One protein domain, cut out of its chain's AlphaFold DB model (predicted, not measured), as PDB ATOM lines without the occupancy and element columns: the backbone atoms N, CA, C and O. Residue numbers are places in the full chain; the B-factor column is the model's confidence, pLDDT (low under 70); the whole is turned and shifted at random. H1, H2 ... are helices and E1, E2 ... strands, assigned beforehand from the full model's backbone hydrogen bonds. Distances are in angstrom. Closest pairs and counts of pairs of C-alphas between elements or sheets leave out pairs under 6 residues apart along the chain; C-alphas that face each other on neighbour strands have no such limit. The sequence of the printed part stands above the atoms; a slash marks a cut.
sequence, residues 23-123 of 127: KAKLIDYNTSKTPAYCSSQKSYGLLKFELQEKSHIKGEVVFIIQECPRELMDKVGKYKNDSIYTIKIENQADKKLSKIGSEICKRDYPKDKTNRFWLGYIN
ATOM      1  N   LYS A  23     108.542 -78.341  34.841       86.81
ATOM      2  CA  LYS A  23     107.961 -77.320  33.971       86.81
ATOM      3  C   LYS A  23     108.634 -75.997  34.271       86.81
ATOM      4  O   LYS A  23     108.678 -75.572  35.427       86.81
ATOM      5  N   ALA A  24     109.140 -75.346  33.237       86.00
ATOM      6  CA  ALA A  24     109.782 -74.057  33.384       86.00
ATOM      7  C   ALA A  24     109.453 -73.147  32.204       86.00
ATOM      8  O   ALA A  24     109.338 -73.590  31.062       86.00
ATOM      9  N   LYS A  25     109.273 -71.866  32.501       88.19
ATOM     10  CA  LYS A  25     109.011 -70.822  31.520       88.19
ATOM     11  C   LYS A  25     110.344 -70.307  30.999       88.19
ATOM     12  O   LYS A  25     111.207 -69.940  31.790       88.19
ATOM     13  N   LEU A  26     110.532 -70.292  29.685       86.00
ATOM     14  CA  LEU A  26     111.732 -69.718  29.083       86.00
ATOM     15  C   LEU A  26     111.668 -68.189  29.191       86.00
ATOM     16  O   LEU A  26     110.751 -67.578  28.647       86.00
ATOM     17  N   ILE A  27     112.609 -67.584  29.916       84.19
ATOM     18  CA  ILE A  27     112.577 -66.149  30.238       84.19
ATOM     19  C   ILE A  27     113.172 -65.320  29.104       84.19
ATOM     20  O   ILE A  27     112.564 -64.366  28.637       84.19
ATOM     21  N   ASP A  28     114.388 -65.663  28.688       75.38
ATOM     22  CA  ASP A  28     115.120 -64.917  27.670       75.38
ATOM     23  C   ASP A  28     115.886 -65.908  26.803       75.38
ATOM     24  O   ASP A  28     116.796 -66.613  27.244       75.38
ATOM     25  N   TYR A  29     115.451 -65.985  25.558       72.31
ATOM     26  CA  TYR A  29     116.074 -66.693  24.470       72.31
ATOM     27  C   TYR A  29     116.179 -65.743  23.284       72.31
ATOM     28  O   TYR A  29     115.204 -65.123  22.849       72.31
ATOM     29  N   ASN A  30     117.394 -65.632  22.759       67.62
ATOM     30  CA  ASN A  30     117.675 -64.897  21.542       67.62
ATOM     31  C   ASN A  30     118.796 -65.614  20.787       67.62
ATOM     32  O   ASN A  30     119.896 -65.779  21.322       67.62
ATOM     33  N   THR A  31     118.525 -65.979  19.535       62.00
ATOM     34  CA  THR A  31     119.475 -66.622  18.616       62.00
ATOM     35  C   THR A  31     120.759 -65.817  18.407       62.00
ATOM     36  O   THR A  31     121.786 -66.411  18.100       62.00
ATOM     37  N   SER A  32     120.730 -64.491  18.592       61.44
ATOM     38  CA  SER A  32     121.902 -63.613  18.497       61.44
ATOM     39  C   SER A  32     122.759 -63.585  19.767       61.44
ATOM     40  O   SER A  32     123.934 -63.231  19.698       61.44
ATOM     41  N   LYS A  33     122.175 -63.902  20.931       58.81
ATOM     42  CA  LYS A  33     122.878 -63.972  22.226       58.81
ATOM     43  C   LYS A  33     123.455 -65.366  22.444       58.81
ATOM     44  O   LYS A  33     124.545 -65.533  22.976       58.81
ATOM     45  N   THR A  34     122.749 -66.394  21.988       56.62
ATOM     46  CA  THR A  34     123.296 -67.745  21.999       56.62
ATOM     47  C   THR A  34     124.380 -67.850  20.928       56.62
ATOM     48  O   THR A  34     124.188 -67.335  19.827       56.62
ATOM     49  N   PRO A  35     125.539 -68.477  21.200       46.72
ATOM     50  CA  PRO A  35     126.479 -68.747  20.127       46.72
ATOM     51  C   PRO A  35     125.746 -69.506  19.030       46.72
ATOM     52  O   PRO A  35     125.076 -70.489  19.341       46.72
ATOM     53  N   ALA A  36     125.846 -68.984  17.803       40.78
ATOM     54  CA  ALA A  36     125.138 -69.468  16.631       40.78
ATOM     55  C   ALA A  36     125.035 -70.986  16.690       40.78
ATOM     56  O   ALA A  36     126.059 -71.675  16.650       40.78
ATOM     57  N   TYR A  37     123.811 -71.466  16.913       49.66
ATOM     58  CA  TYR A  37     123.547 -72.873  17.124       49.66
ATOM     59  C   TYR A  37     124.178 -73.643  15.971       49.66
ATOM     60  O   TYR A  37     123.747 -73.563  14.824       49.66
ATOM     61  N   CYS A  38     125.281 -74.308  16.309       48.09
ATOM     62  CA  CYS A  38     125.996 -75.244  15.476       48.09
ATOM     63  C   CYS A  38     126.481 -74.723  14.082       48.09
ATOM     64  O   CYS A  38     126.742 -75.539  13.201       48.09
ATOM     65  N   SER A  39     126.705 -73.408  13.875       41.38
ATOM     66  CA  SER A  39     127.321 -72.896  12.621       41.38
ATOM     67  C   SER A  39     128.849 -72.734  12.669       41.38
ATOM     68  O   SER A  39     129.489 -72.672  11.621       41.38
ATOM     69  N   SER A  40     129.467 -72.687  13.860       45.53
ATOM     70  CA  SER A  40     130.900 -72.364  13.976       45.53
ATOM     71  C   SER A  40     131.608 -72.952  15.215       45.53
ATOM     72  O   SER A  40     132.223 -72.216  15.981       45.53
ATOM     73  N   GLN A  41     131.568 -74.276  15.422       49.84
ATOM     74  CA  GLN A  41     132.388 -75.009  16.424       49.84
ATOM     75  C   GLN A  41     131.981 -74.914  17.911       49.84
ATOM     76  O   GLN A  41     132.705 -75.432  18.762       49.84
ATOM     77  N   LYS A  42     130.853 -74.289  18.281       53.78
ATOM     78  CA  LYS A  42     130.447 -74.213  19.700       53.78
ATOM     79  C   LYS A  42     129.453 -75.313  20.068       53.78
ATOM     80  O   LYS A  42     128.380 -75.393  19.482       53.78
ATOM     81  N   SER A  43     129.807 -76.108  21.076       63.56
ATOM     82  CA  SER A  43     129.021 -77.265  21.532       63.56
ATOM     83  C   SER A  43     127.987 -76.946  22.620       63.56
ATOM     84  O   SER A  43     127.254 -77.845  23.010       63.56
ATOM     85  N   TYR A  44     127.927 -75.707  23.128       67.69
ATOM     86  CA  TYR A  44     127.157 -75.357  24.330       67.69
ATOM     87  C   TYR A  44     126.383 -74.040  24.186       67.69
ATOM     88  O   TYR A  44     126.932 -73.044  23.708       67.69
ATOM     89  N   GLY A  45     125.134 -74.030  24.658       74.25
ATOM     90  CA  GLY A  45     124.290 -72.842  24.827       74.25
ATOM     91  C   GLY A  45     123.828 -72.675  26.277       74.25
ATOM     92  O   GLY A  45     123.869 -73.628  27.054       74.25
ATOM     93  N   LEU A  46     123.393 -71.466  26.641       80.94
ATOM     94  CA  LEU A  46     122.854 -71.161  27.967       80.94
ATOM     95  C   LEU A  46     121.408 -70.680  27.838       80.94
ATOM     96  O   LEU A  46     121.146 -69.687  27.158       80.94
ATOM     97  N   LEU A  47     120.483 -71.374  28.498       82.50
ATOM     98  CA  LEU A  47     119.066 -71.030  28.536       82.50
ATOM     99  C   LEU A  47     118.662 -70.608  29.945       82.50
ATOM    100  O   LEU A  47     119.037 -71.253  30.927       82.50
ATOM    101  N   LYS A  48     117.882 -69.530  30.031       87.25
ATOM    102  CA  LYS A  48     117.398 -68.964  31.287       87.25
ATOM    103  C   LYS A  48     115.924 -69.305  31.477       87.25
ATOM    104  O   LYS A  48     115.082 -68.861  30.696       87.25
ATOM    105  N   PHE A  49     115.615 -70.060  32.522       86.44
ATOM    106  CA  PHE A  49     114.261 -70.511  32.819       86.44
ATOM    107  C   PHE A  49     113.776 -70.026  34.176       86.44
ATOM    108  O   PHE A  49     114.563 -69.874  35.102       86.44
ATOM    109  N   GLU A  50     112.468 -69.854  34.303       87.31
ATOM    110  CA  GLU A  50     111.763 -69.663  35.566       87.31
ATOM    111  C   GLU A  50     110.996 -70.944  35.894       87.31
ATOM    112  O   GLU A  50     110.100 -71.346  35.141       87.31
ATOM    113  N   LEU A  51     111.324 -71.602  37.005       85.75
ATOM    114  CA  LEU A  51     110.652 -72.833  37.412       85.75
ATOM    115  C   LEU A  51     109.182 -72.565  37.765       85.75
ATOM    116  O   LEU A  51     108.870 -71.699  38.579       85.75
ATOM    117  N   GLN A  52     108.268 -73.326  37.162       84.19
ATOM    118  CA  GLN A  52     106.821 -73.129  37.317       84.19
ATOM    119  C   GLN A  52     106.188 -74.092  38.337       84.19
ATOM    120  O   GLN A  52     105.120 -73.796  38.878       84.19
ATOM    121  N   GLU A  53     106.834 -75.227  38.632       71.25
ATOM    122  CA  GLU A  53     106.319 -76.280  39.524       71.25
ATOM    123  C   GLU A  53     107.367 -76.741  40.565       71.25
ATOM    124  O   GLU A  53     108.569 -76.607  40.353       71.25
ATOM    125  N   LYS A  54     106.873 -77.330  41.671       59.81
ATOM    126  CA  LYS A  54     107.483 -77.561  43.008       59.81
ATOM    127  C   LYS A  54     107.433 -76.338  43.937       59.81
ATOM    128  O   LYS A  54     108.103 -75.335  43.731       59.81
ATOM    129  N   SER A  55     106.648 -76.462  45.009       57.25
ATOM    130  CA  SER A  55     106.292 -75.398  45.964       57.25
ATOM    131  C   SER A  55     107.471 -74.691  46.642       57.25
ATOM    132  O   SER A  55     107.311 -73.548  47.047       57.25
ATOM    133  N   HIS A  56     108.642 -75.327  46.741       59.62
ATOM    134  CA  HIS A  56     109.819 -74.750  47.402       59.62
ATOM    135  C   HIS A  56     110.763 -73.976  46.463       59.62
ATOM    136  O   HIS A  56     111.595 -73.227  46.958       59.62
ATOM    137  N   ILE A  57     110.637 -74.137  45.140       63.97
ATOM    138  CA  ILE A  57     111.525 -73.518  44.126       63.97
ATOM    139  C   ILE A  57     110.755 -72.854  42.977       63.97
ATOM    140  O   ILE A  57     111.332 -72.430  41.979       63.97
ATOM    141  N   LYS A  58     109.427 -72.749  43.094       72.44
ATOM    142  CA  LYS A  58     108.595 -72.027  42.129       72.44
ATOM    143  C   LYS A  58     109.015 -70.553  42.081       72.44
ATOM    144  O   LYS A  58     109.108 -69.907  43.121       72.44
ATOM    145  N   GLY A  59     109.228 -70.031  40.875       69.94
ATOM    146  CA  GLY A  59     109.743 -68.680  40.638       69.94
ATOM    147  C   GLY A  59     111.270 -68.576  40.697       69.94
ATOM    148  O   GLY A  59     111.813 -67.512  40.404       69.94
ATOM    149  N   GLU A  60     111.984 -69.657  41.040       78.25
ATOM    150  CA  GLU A  60     113.442 -69.664  40.977       78.25
ATOM    151  C   GLU A  60     113.902 -69.621  39.518       78.25
ATOM    152  O   GLU A  60     113.420 -70.357  38.649       78.25
ATOM    153  N   VAL A  61     114.848 -68.723  39.263       81.62
ATOM    154  CA  VAL A  61     115.475 -68.562  37.960       81.62
ATOM    155  C   VAL A  61     116.672 -69.494  37.882       81.62
ATOM    156  O   VAL A  61     117.621 -69.363  38.653       81.62
ATOM    157  N   VAL A  62     116.644 -70.409  36.919       82.38
ATOM    158  CA  VAL A  62     117.708 -71.383  36.698       82.38
ATOM    159  C   VAL A  62     118.362 -71.189  35.340       82.38
ATOM    160  O   VAL A  62     117.702 -70.923  34.333       82.38
ATOM    161  N   PHE A  63     119.682 -71.355  35.314       84.19
ATOM    162  CA  PHE A  63     120.455 -71.382  34.083       84.19
ATOM    163  C   PHE A  63     120.836 -72.812  33.736       84.19
ATOM    164  O   PHE A  63     121.508 -73.502  34.509       84.19
ATOM    165  N   ILE A  64     120.423 -73.231  32.545       83.31
ATOM    166  CA  ILE A  64     120.698 -74.559  32.017       83.31
ATOM    167  C   ILE A  64     121.704 -74.430  30.888       83.31
ATOM    168  O   ILE A  64     121.474 -73.723  29.905       83.31
ATOM    169  N   ILE A  65     122.824 -75.122  31.051       81.12
ATOM    170  CA  ILE A  65     123.785 -75.372  29.989       81.12
ATOM    171  C   ILE A  65     123.253 -76.557  29.195       81.12
ATOM    172  O   ILE A  65     123.049 -77.636  29.747       81.12
ATOM    173  N   GLN A  66     123.038 -76.343  27.905       76.06
ATOM    174  CA  GLN A  66     122.568 -77.369  26.986       76.06
ATOM    175  C   GLN A  66     123.661 -77.683  25.967       76.06
ATOM    176  O   GLN A  66     124.220 -76.769  25.353       76.06
ATOM    177  N   GLU A  67     123.953 -78.971  25.776       69.38
ATOM    178  CA  GLU A  67     124.839 -79.434  24.703       69.38
ATOM    179  C   GLU A  67     124.095 -79.403  23.349       69.38
ATOM    180  O   GLU A  67     122.919 -79.765  23.279       69.38
ATOM    181  N   CYS A  68     124.761 -78.970  22.270       68.50
ATOM    182  CA  CYS A  68     124.270 -78.998  20.876       68.50
ATOM    183  C   CYS A  68     124.964 -80.146  20.125       68.50
ATOM    184  O   CYS A  68     125.927 -79.893  19.399       68.50
ATOM    185  N   PRO A  69     124.548 -81.417  20.291       58.62
ATOM    186  CA  PRO A  69     124.989 -82.458  19.376       58.62
ATOM    187  C   PRO A  69     124.418 -82.166  17.981       58.62
ATOM    188  O   PRO A  69     123.270 -81.739  17.836       58.62
ATOM    189  N   ARG A  70     125.228 -82.408  16.944       56.59
ATOM    190  CA  ARG A  70     124.909 -82.119  15.532       56.59
ATOM    191  C   ARG A  70     123.574 -82.727  15.074       56.59
ATOM    192  O   ARG A  70     122.897 -82.170  14.222       56.59
ATOM    193  N   GLU A  71     123.182 -83.843  15.676       55.03
ATOM    194  CA  GLU A  71     121.958 -84.598  15.383       55.03
ATOM    195  C   GLU A  71     120.670 -83.900  15.854       55.03
ATOM    196  O   GLU A  71     119.589 -84.189  15.350       55.03
ATOM    197  N   LEU A  72     120.765 -82.958  16.802       54.91
ATOM    198  CA  LEU A  72     119.613 -82.229  17.344       54.91
ATOM    199  C   LEU A  72     119.456 -80.821  16.744       54.91
ATOM    200  O   LEU A  72     118.567 -80.077  17.162       54.91
ATOM    201  N   MET A  73     120.277 -80.459  15.749       55.94
ATOM    202  CA  MET A  73     120.325 -79.116  15.146       55.94
ATOM    203  C   MET A  73     118.972 -78.609  14.632       55.94
ATOM    204  O   MET A  73     118.676 -77.429  14.788       55.94
ATOM    205  N   ASP A  74     118.119 -79.476  14.083       55.72
ATOM    206  CA  ASP A  74     116.827 -79.056  13.515       55.72
ATOM    207  C   ASP A  74     115.750 -78.755  14.571       55.72
ATOM    208  O   ASP A  74     114.765 -78.050  14.293       55.72
ATOM    209  N   LYS A  75     115.940 -79.299  15.782       57.72
ATOM    210  CA  LYS A  75     115.035 -79.171  16.936       57.72
ATOM    211  C   LYS A  75     115.515 -78.107  17.928       57.72
ATOM    212  O   LYS A  75     114.701 -77.496  18.623       57.72
ATOM    213  N   VAL A  76     116.823 -77.880  18.008       59.97
ATOM    214  CA  VAL A  76     117.450 -76.952  18.950       59.97
ATOM    215  C   VAL A  76     117.477 -75.539  18.357       59.97
ATOM    216  O   VAL A  76     117.951 -75.322  17.250       59.97
ATOM    217  N   GLY A  77     116.969 -74.559  19.108       59.66
ATOM    218  CA  GLY A  77     117.009 -73.144  18.724       59.66
ATOM    219  C   GLY A  77     115.730 -72.573  18.091       59.66
ATOM    220  O   GLY A  77     115.695 -71.415  17.691       59.66
ATOM    221  N   LYS A  78     114.638 -73.343  18.051       69.75
ATOM    222  CA  LYS A  78     113.290 -72.834  17.719       69.75
ATOM    223  C   LYS A  78     112.466 -72.576  18.982       69.75
ATOM    224  O   LYS A  78     111.289 -72.923  19.057       69.75
ATOM    225  N   TYR A  79     113.107 -72.031  20.011       76.12
ATOM    226  CA  TYR A  79     112.444 -71.763  21.280       76.12
ATOM    227  C   TYR A  79     111.735 -70.412  21.246       76.12
ATOM    228  O   TYR A  79     112.185 -69.469  20.595       76.12
ATOM    229  N   LYS A  80     110.611 -70.323  21.951       79.12
ATOM    230  CA  LYS A  80     109.798 -69.115  22.048       79.12
ATOM    231  C   LYS A  80     109.849 -68.602  23.480       79.12
ATOM    232  O   LYS A  80     109.551 -69.342  24.419       79.12
ATOM    233  N   ASN A  81     110.206 -67.330  23.633       82.75
ATOM    234  CA  ASN A  81     110.153 -66.651  24.924       82.75
ATOM    235  C   ASN A  81     108.756 -66.746  25.532       82.75
ATOM    236  O   ASN A  81     107.754 -66.890  24.826       82.75
ATOM    237  N   ASP A  82     108.722 -66.731  26.856       84.31
ATOM    238  CA  ASP A  82     107.529 -66.846  27.680       84.31
ATOM    239  C   ASP A  82     106.738 -68.153  27.542       84.31
ATOM    240  O   ASP A  82     105.714 -68.325  28.205       84.31
ATOM    241  N   SER A  83     107.216 -69.102  26.736       86.00
ATOM    242  CA  SER A  83     106.590 -70.415  26.595       86.00
ATOM    243  C   SER A  83     107.047 -71.353  27.710       86.00
ATOM    244  O   SER A  83     108.185 -71.286  28.183       86.00
ATOM    245  N   ILE A  84     106.140 -72.231  28.139       87.44
ATOM    246  CA  ILE A  84     106.413 -73.239  29.164       87.44
ATOM    247  C   ILE A  84     106.904 -74.506  28.477       87.44
ATOM    248  O   ILE A  84     106.230 -75.054  27.607       87.44
ATOM    249  N   TYR A  85     108.060 -74.984  28.915       84.12
ATOM    250  CA  TYR A  85     108.679 -76.205  28.431       84.12
ATOM    251  C   TYR A  85     108.819 -77.218  29.559       84.12
ATOM    252  O   TYR A  85     108.980 -76.864  30.730       84.12
ATOM    253  N   THR A  86     108.798 -78.497  29.195       86.06
ATOM    254  CA  THR A  86     109.339 -79.544  30.055       86.06
ATOM    255  C   THR A  86     110.852 -79.539  29.892       86.06
ATOM    256  O   THR A  86     111.364 -79.743  28.797       86.06
ATOM    257  N   ILE A  87     111.574 -79.284  30.972       81.94
ATOM    258  CA  ILE A  87     113.033 -79.312  31.010       81.94
ATOM    259  C   ILE A  87     113.481 -80.472  31.890       81.94
ATOM    260  O   ILE A  87     112.911 -80.727  32.952       81.94
ATOM    261  N   LYS A  88     114.505 -81.192  31.449       82.69
ATOM    262  CA  LYS A  88     115.212 -82.157  32.281       82.69
ATOM    263  C   LYS A  88     116.464 -81.470  32.807       82.69
ATOM    264  O   LYS A  88     117.333 -81.091  32.025       82.69
ATOM    265  N   ILE A  89     116.529 -81.299  34.121       83.81
ATOM    266  CA  ILE A  89     117.718 -80.828  34.824       83.81
ATOM    267  C   ILE A  89     118.455 -82.064  35.324       83.81
ATOM    268  O   ILE A  89     117.892 -82.875  36.058       83.81
ATOM    269  N   GLU A  90     119.695 -82.227  34.893       83.56
ATOM    270  CA  GLU A  90     120.561 -83.312  35.333       83.56
ATOM    271  C   GLU A  90     121.411 -82.829  36.513       83.56
ATOM    272  O   GLU A  90     120.894 -82.299  37.498       83.56
ATOM    273  N   ASN A  91     122.723 -83.010  36.430       78.38
ATOM    274  CA  ASN A  91     123.634 -82.646  37.498       78.38
ATOM    275  C   ASN A  91     124.006 -81.166  37.436       78.38
ATOM    276  O   ASN A  91     123.917 -80.506  36.396       78.38
ATOM    277  N   GLN A  92     124.480 -80.644  38.569       82.31
ATOM    278  CA  GLN A  92     125.186 -79.371  38.563       82.31
ATOM    279  C   GLN A  92     126.355 -79.457  37.572       82.31
ATOM    280  O   GLN A  92     127.068 -80.461  37.522       82.31
ATOM    281  N   ALA A  93     126.519 -78.408  36.774       82.44
ATOM    282  CA  ALA A  93     127.580 -78.314  35.791       82.44
ATOM    283  C   ALA A  93     128.945 -78.493  36.468       82.44
ATOM    284  O   ALA A  93     129.221 -77.882  37.505       82.44
ATOM    285  N   ASP A  94     129.818 -79.299  35.864       82.88
ATOM    286  CA  ASP A  94     131.185 -79.461  36.351       82.88
ATOM    287  C   ASP A  94     131.978 -78.139  36.264       82.88
ATOM    288  O   ASP A  94     131.488 -77.104  35.802       82.88
ATOM    289  N   LYS A  95     133.240 -78.144  36.705       84.88
ATOM    290  CA  LYS A  95     134.081 -76.936  36.696       84.88
ATOM    291  C   LYS A  95     134.264 -76.346  35.288       84.88
ATOM    292  O   LYS A  95     134.348 -75.124  35.149       84.88
ATOM    293  N   LYS A  96     134.340 -77.187  34.252       84.75
ATOM    294  CA  LYS A  96     134.553 -76.763  32.861       84.75
ATOM    295  C   LYS A  96     133.285 -76.118  32.310       84.75
ATOM    296  O   LYS A  96     133.341 -74.994  31.814       84.75
ATOM    297  N   LEU A  97     132.150 -76.791  32.454       81.69
ATOM    298  CA  LEU A  97     130.841 -76.308  32.036       81.69
ATOM    299  C   LEU A  97     130.444 -75.054  32.813       81.69
ATOM    300  O   LEU A  97     130.028 -74.074  32.209       81.69
ATOM    301  N   SER A  98     130.673 -75.013  34.124       85.12
ATOM    302  CA  SER A  98     130.418 -73.820  34.940       85.12
ATOM    303  C   SER A  98     131.228 -72.608  34.475       85.12
ATOM    304  O   SER A  98     130.709 -71.491  34.478       85.12
ATOM    305  N   LYS A  99     132.480 -72.800  34.035       85.38
ATOM    306  CA  LYS A  99     133.289 -71.718  33.450       85.38
ATOM    307  C   LYS A  99     132.664 -71.208  32.149       85.38
ATOM    308  O   LYS A  99     132.509 -70.001  31.995       85.38
ATOM    309  N   ILE A 100     132.249 -72.118  31.265       82.44
ATOM    310  CA  ILE A 100     131.562 -71.779  30.010       82.44
ATOM    311  C   ILE A 100     130.259 -71.021  30.299       82.44
ATOM    312  O   ILE A 100     130.041 -69.940  29.756       82.44
ATOM    313  N   GLY A 101     129.419 -71.542  31.198       82.62
ATOM    314  CA  GLY A 101     128.178 -70.896  31.624       82.62
ATOM    315  C   GLY A 101     128.424 -69.503  32.194       82.62
ATOM    316  O   GLY A 101     127.726 -68.566  31.824       82.62
ATOM    317  N   SER A 102     129.473 -69.332  33.003       85.44
ATOM    318  CA  SER A 102     129.863 -68.029  33.560       85.44
ATOM    319  C   SER A 102     130.281 -67.027  32.483       85.44
ATOM    320  O   SER A 102     129.915 -65.857  32.559       85.44
ATOM    321  N   GLU A 103     131.055 -67.456  31.485       86.06
ATOM    322  CA  GLU A 103     131.483 -66.597  30.372       86.06
ATOM    323  C   GLU A 103     130.293 -66.155  29.512       86.06
ATOM    324  O   GLU A 103     130.182 -64.977  29.168       86.06
ATOM    325  N   ILE A 104     129.372 -67.077  29.222       80.50
ATOM    326  CA  ILE A 104     128.130 -66.781  28.496       80.50
ATOM    327  C   ILE A 104     127.240 -65.845  29.327       80.50
ATOM    328  O   ILE A 104     126.766 -64.836  28.814       80.50
ATOM    329  N   CYS A 105     127.079 -66.117  30.626       84.19
ATOM    330  CA  CYS A 105     126.295 -65.295  31.546       84.19
ATOM    331  C   CYS A 105     126.822 -63.856  31.610       84.19
ATOM    332  O   CYS A 105     126.058 -62.914  31.439       84.19
ATOM    333  N   LYS A 106     128.141 -63.661  31.737       85.31
ATOM    334  CA  LYS A 106     128.755 -62.322  31.740       85.31
ATOM    335  C   LYS A 106     128.498 -61.539  30.454       85.31
ATOM    336  O   LYS A 106     128.340 -60.323  30.517       85.31
ATOM    337  N   ARG A 107     128.494 -62.214  29.301       83.38
ATOM    338  CA  ARG A 107     128.284 -61.578  27.995       83.38
ATOM    339  C   ARG A 107     126.813 -61.243  27.757       83.38
ATOM    340  O   ARG A 107     126.500 -60.117  27.381       83.38
ATOM    341  N   ASP A 108     125.930 -62.211  27.978       79.50
ATOM    342  CA  ASP A 108     124.537 -62.141  27.524       79.50
ATOM    343  C   ASP A 108     123.580 -61.673  28.633       79.50
ATOM    344  O   ASP A 108     122.504 -61.144  28.352       79.50
ATOM    345  N   TYR A 109     124.002 -61.808  29.894       80.50
ATOM    346  CA  TYR A 109     123.262 -61.450  31.104       80.50
ATOM    347  C   TYR A 109     124.149 -60.675  32.104       80.50
ATOM    348  O   TYR A 109     124.252 -61.063  33.266       80.50
ATOM    349  N   PRO A 110     124.773 -59.543  31.723       82.88
ATOM    350  CA  PRO A 110     125.800 -58.862  32.531       82.88
ATOM    351  C   PRO A 110     125.328 -58.368  33.912       82.88
ATOM    352  O   PRO A 110     126.149 -58.056  34.773       82.88
ATOM    353  N   LYS A 111     124.011 -58.264  34.129       85.44
ATOM    354  CA  LYS A 111     123.403 -57.883  35.418       85.44
ATOM    355  C   LYS A 111     123.066 -59.086  36.306       85.44
ATOM    356  O   LYS A 111     122.700 -58.895  37.464       85.44
ATOM    357  N   ASP A 112     123.151 -60.302  35.775       83.44
ATOM    358  CA  ASP A 112     122.838 -61.531  36.490       83.44
ATOM    359  C   ASP A 112     124.069 -62.017  37.266       83.44
ATOM    360  O   ASP A 112     125.180 -62.074  36.740       83.44
ATOM    361  N   LYS A 113     123.884 -62.322  38.553       80.81
ATOM    362  CA  LYS A 113     124.966 -62.750  39.458       80.81
ATOM    363  C   LYS A 113     125.020 -64.269  39.622       80.81
ATOM    364  O   LYS A 113     125.711 -64.767  40.513       80.81
ATOM    365  N   THR A 114     124.272 -65.010  38.805       80.31
ATOM    366  CA  THR A 114     124.206 -66.463  38.911       80.31
ATOM    367  C   THR A 114     125.534 -67.097  38.517       80.31
ATOM    368  O   THR A 114     125.997 -66.969  37.387       80.31
ATOM    369  N   ASN A 115     126.127 -67.815  39.470       77.44
ATOM    370  CA  ASN A 115     127.372 -68.574  39.300       77.44
ATOM    371  C   ASN A 115     127.155 -70.091  39.422       77.44
ATOM    372  O   ASN A 115     128.115 -70.860  39.451       77.44
ATOM    373  N   ARG A 116     125.898 -70.525  39.557       80.06
ATOM    374  CA  ARG A 116     125.514 -71.935  39.612       80.06
ATOM    375  C   ARG A 116     124.776 -72.276  38.333       80.06
ATOM    376  O   ARG A 116     123.789 -71.633  37.996       80.06
ATOM    377  N   PHE A 117     125.278 -73.284  37.643       85.44
ATOM    378  CA  PHE A 117     124.742 -73.735  36.372       85.44
ATOM    379  C   PHE A 117     124.416 -75.211  36.484       85.44
ATOM    380  O   PHE A 117     125.124 -75.958  37.165       85.44
ATOM    381  N   TRP A 118     123.368 -75.633  35.795       85.00
ATOM    382  CA  TRP A 118     123.011 -77.038  35.692       85.00
ATOM    383  C   TRP A 118     123.156 -77.508  34.256       85.00
ATOM    384  O   TRP A 118     122.926 -76.739  33.325       85.00
ATOM    385  N   LEU A 119     123.537 -78.768  34.077       83.44
ATOM    386  CA  LEU A 119     123.397 -79.428  32.789       83.44
ATOM    387  C   LEU A 119     121.933 -79.827  32.612       83.44
ATOM    388  O   LEU A 119     121.278 -80.280  33.554       83.44
ATOM    389  N   GLY A 120     121.412 -79.670  31.406       80.00
ATOM    390  CA  GLY A 120     120.058 -80.099  31.114       80.00
ATOM    391  C   GLY A 120     119.659 -79.836  29.679       80.00
ATOM    392  O   GLY A 120     120.425 -79.317  28.868       80.00
ATOM    393  N   TYR A 121     118.424 -80.195  29.368       79.25
ATOM    394  CA  TYR A 121     117.855 -79.995  28.047       79.25
ATOM    395  C   TYR A 121     116.359 -79.745  28.131       79.25
ATOM    396  O   TYR A 121     115.671 -80.218  29.038       79.25
ATOM    397  N   ILE A 122     115.844 -79.014  27.145       77.75
ATOM    398  CA  ILE A 122     114.409 -79.001  26.888       77.75
ATOM    399  C   ILE A 122     114.038 -80.390  26.379       77.75
ATOM    400  O   ILE A 122     114.572 -80.849  25.369       77.75
ATOM    401  N   ASN A 123     113.126 -81.053  27.079       73.12
ATOM    402  CA  ASN A 123     112.484 -82.238  26.557       73.12
ATOM    403  C   ASN A 123     111.451 -81.788  25.516       73.12
ATOM    404  O   ASN A 123     110.408 -81.232  25.862       73.12
TER     405      ASN A 123
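This is residues 23 to 123 of the 127 residues of an uncharacterized protein of Flavobacterium nitrogenifigens (UniProt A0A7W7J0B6). A small closed barrel of five strands has one helix, H1, packed across its outside. Loops reach away from the barrel at opposite ends, round Ser 40 and Ser 55, and make the longest axis. The printed part has 101 residues, under half of them in named elements, in the order E1 E2 E3 E4 H1 E5; the class is mixed, helices and strands. Round the mixed ring run E1 E2 E3 E5 E4 and back to E1. The whole is compact, with a radius of gyration of the C-alphas of 12.8 A, and spans 40 by 27 by 24 A, only just elongated.

Find C-alpha 23 at (107.961, -77.320, 33.971), where E1 begins; it runs 15.6 A over residues 23 to 28. E2 covers residues 44 to 51, 21.2 A, and E3 residues 61 to 67, 19.5 A. E4, residues 84 to 92, spans 21.9 A. H1, residues 95 to 108, spans 19.9 A. E5, residues 118 to 123, runs 14.9 A to C-alpha 123 at (112.484, -82.238, 26.557).

Start with E1 E2 E3, a meander, each strand the antiparallel neighbour of the one before: look for N 25 and O 50 at 2.8 A, and N 47 and O 64 at 2.9 A. E4 makes it a Greek key, antiparallel to E1, with N 24 and O 85 at 2.9 A. E5 is parallel to E3, N 65 and O 118 at 2.8 A, and antiparallel to E4, N 90 and O 119 at 2.8 A. H1 is on the barrel, outside it, at a height of 9.4 A over the sheet, and runs across the strands, at 72 degrees to E2 on the local plane. The closest C-alphas of H1 and E2 are those of Gly 101 and Leu 46, 6.5 A apart. In H1 every O i to N i+4 pair is within hydrogen-bond range.

The C-alphas of Ser 40 and Ser 55, the two farthest apart, are 40.5 A apart. The printed part has no cut. The links E1 to E2 and E3 to E4 are long. Look for pLDDT under 70 at residues 30 to 44, 54 to 57, 59 and 67 to 78.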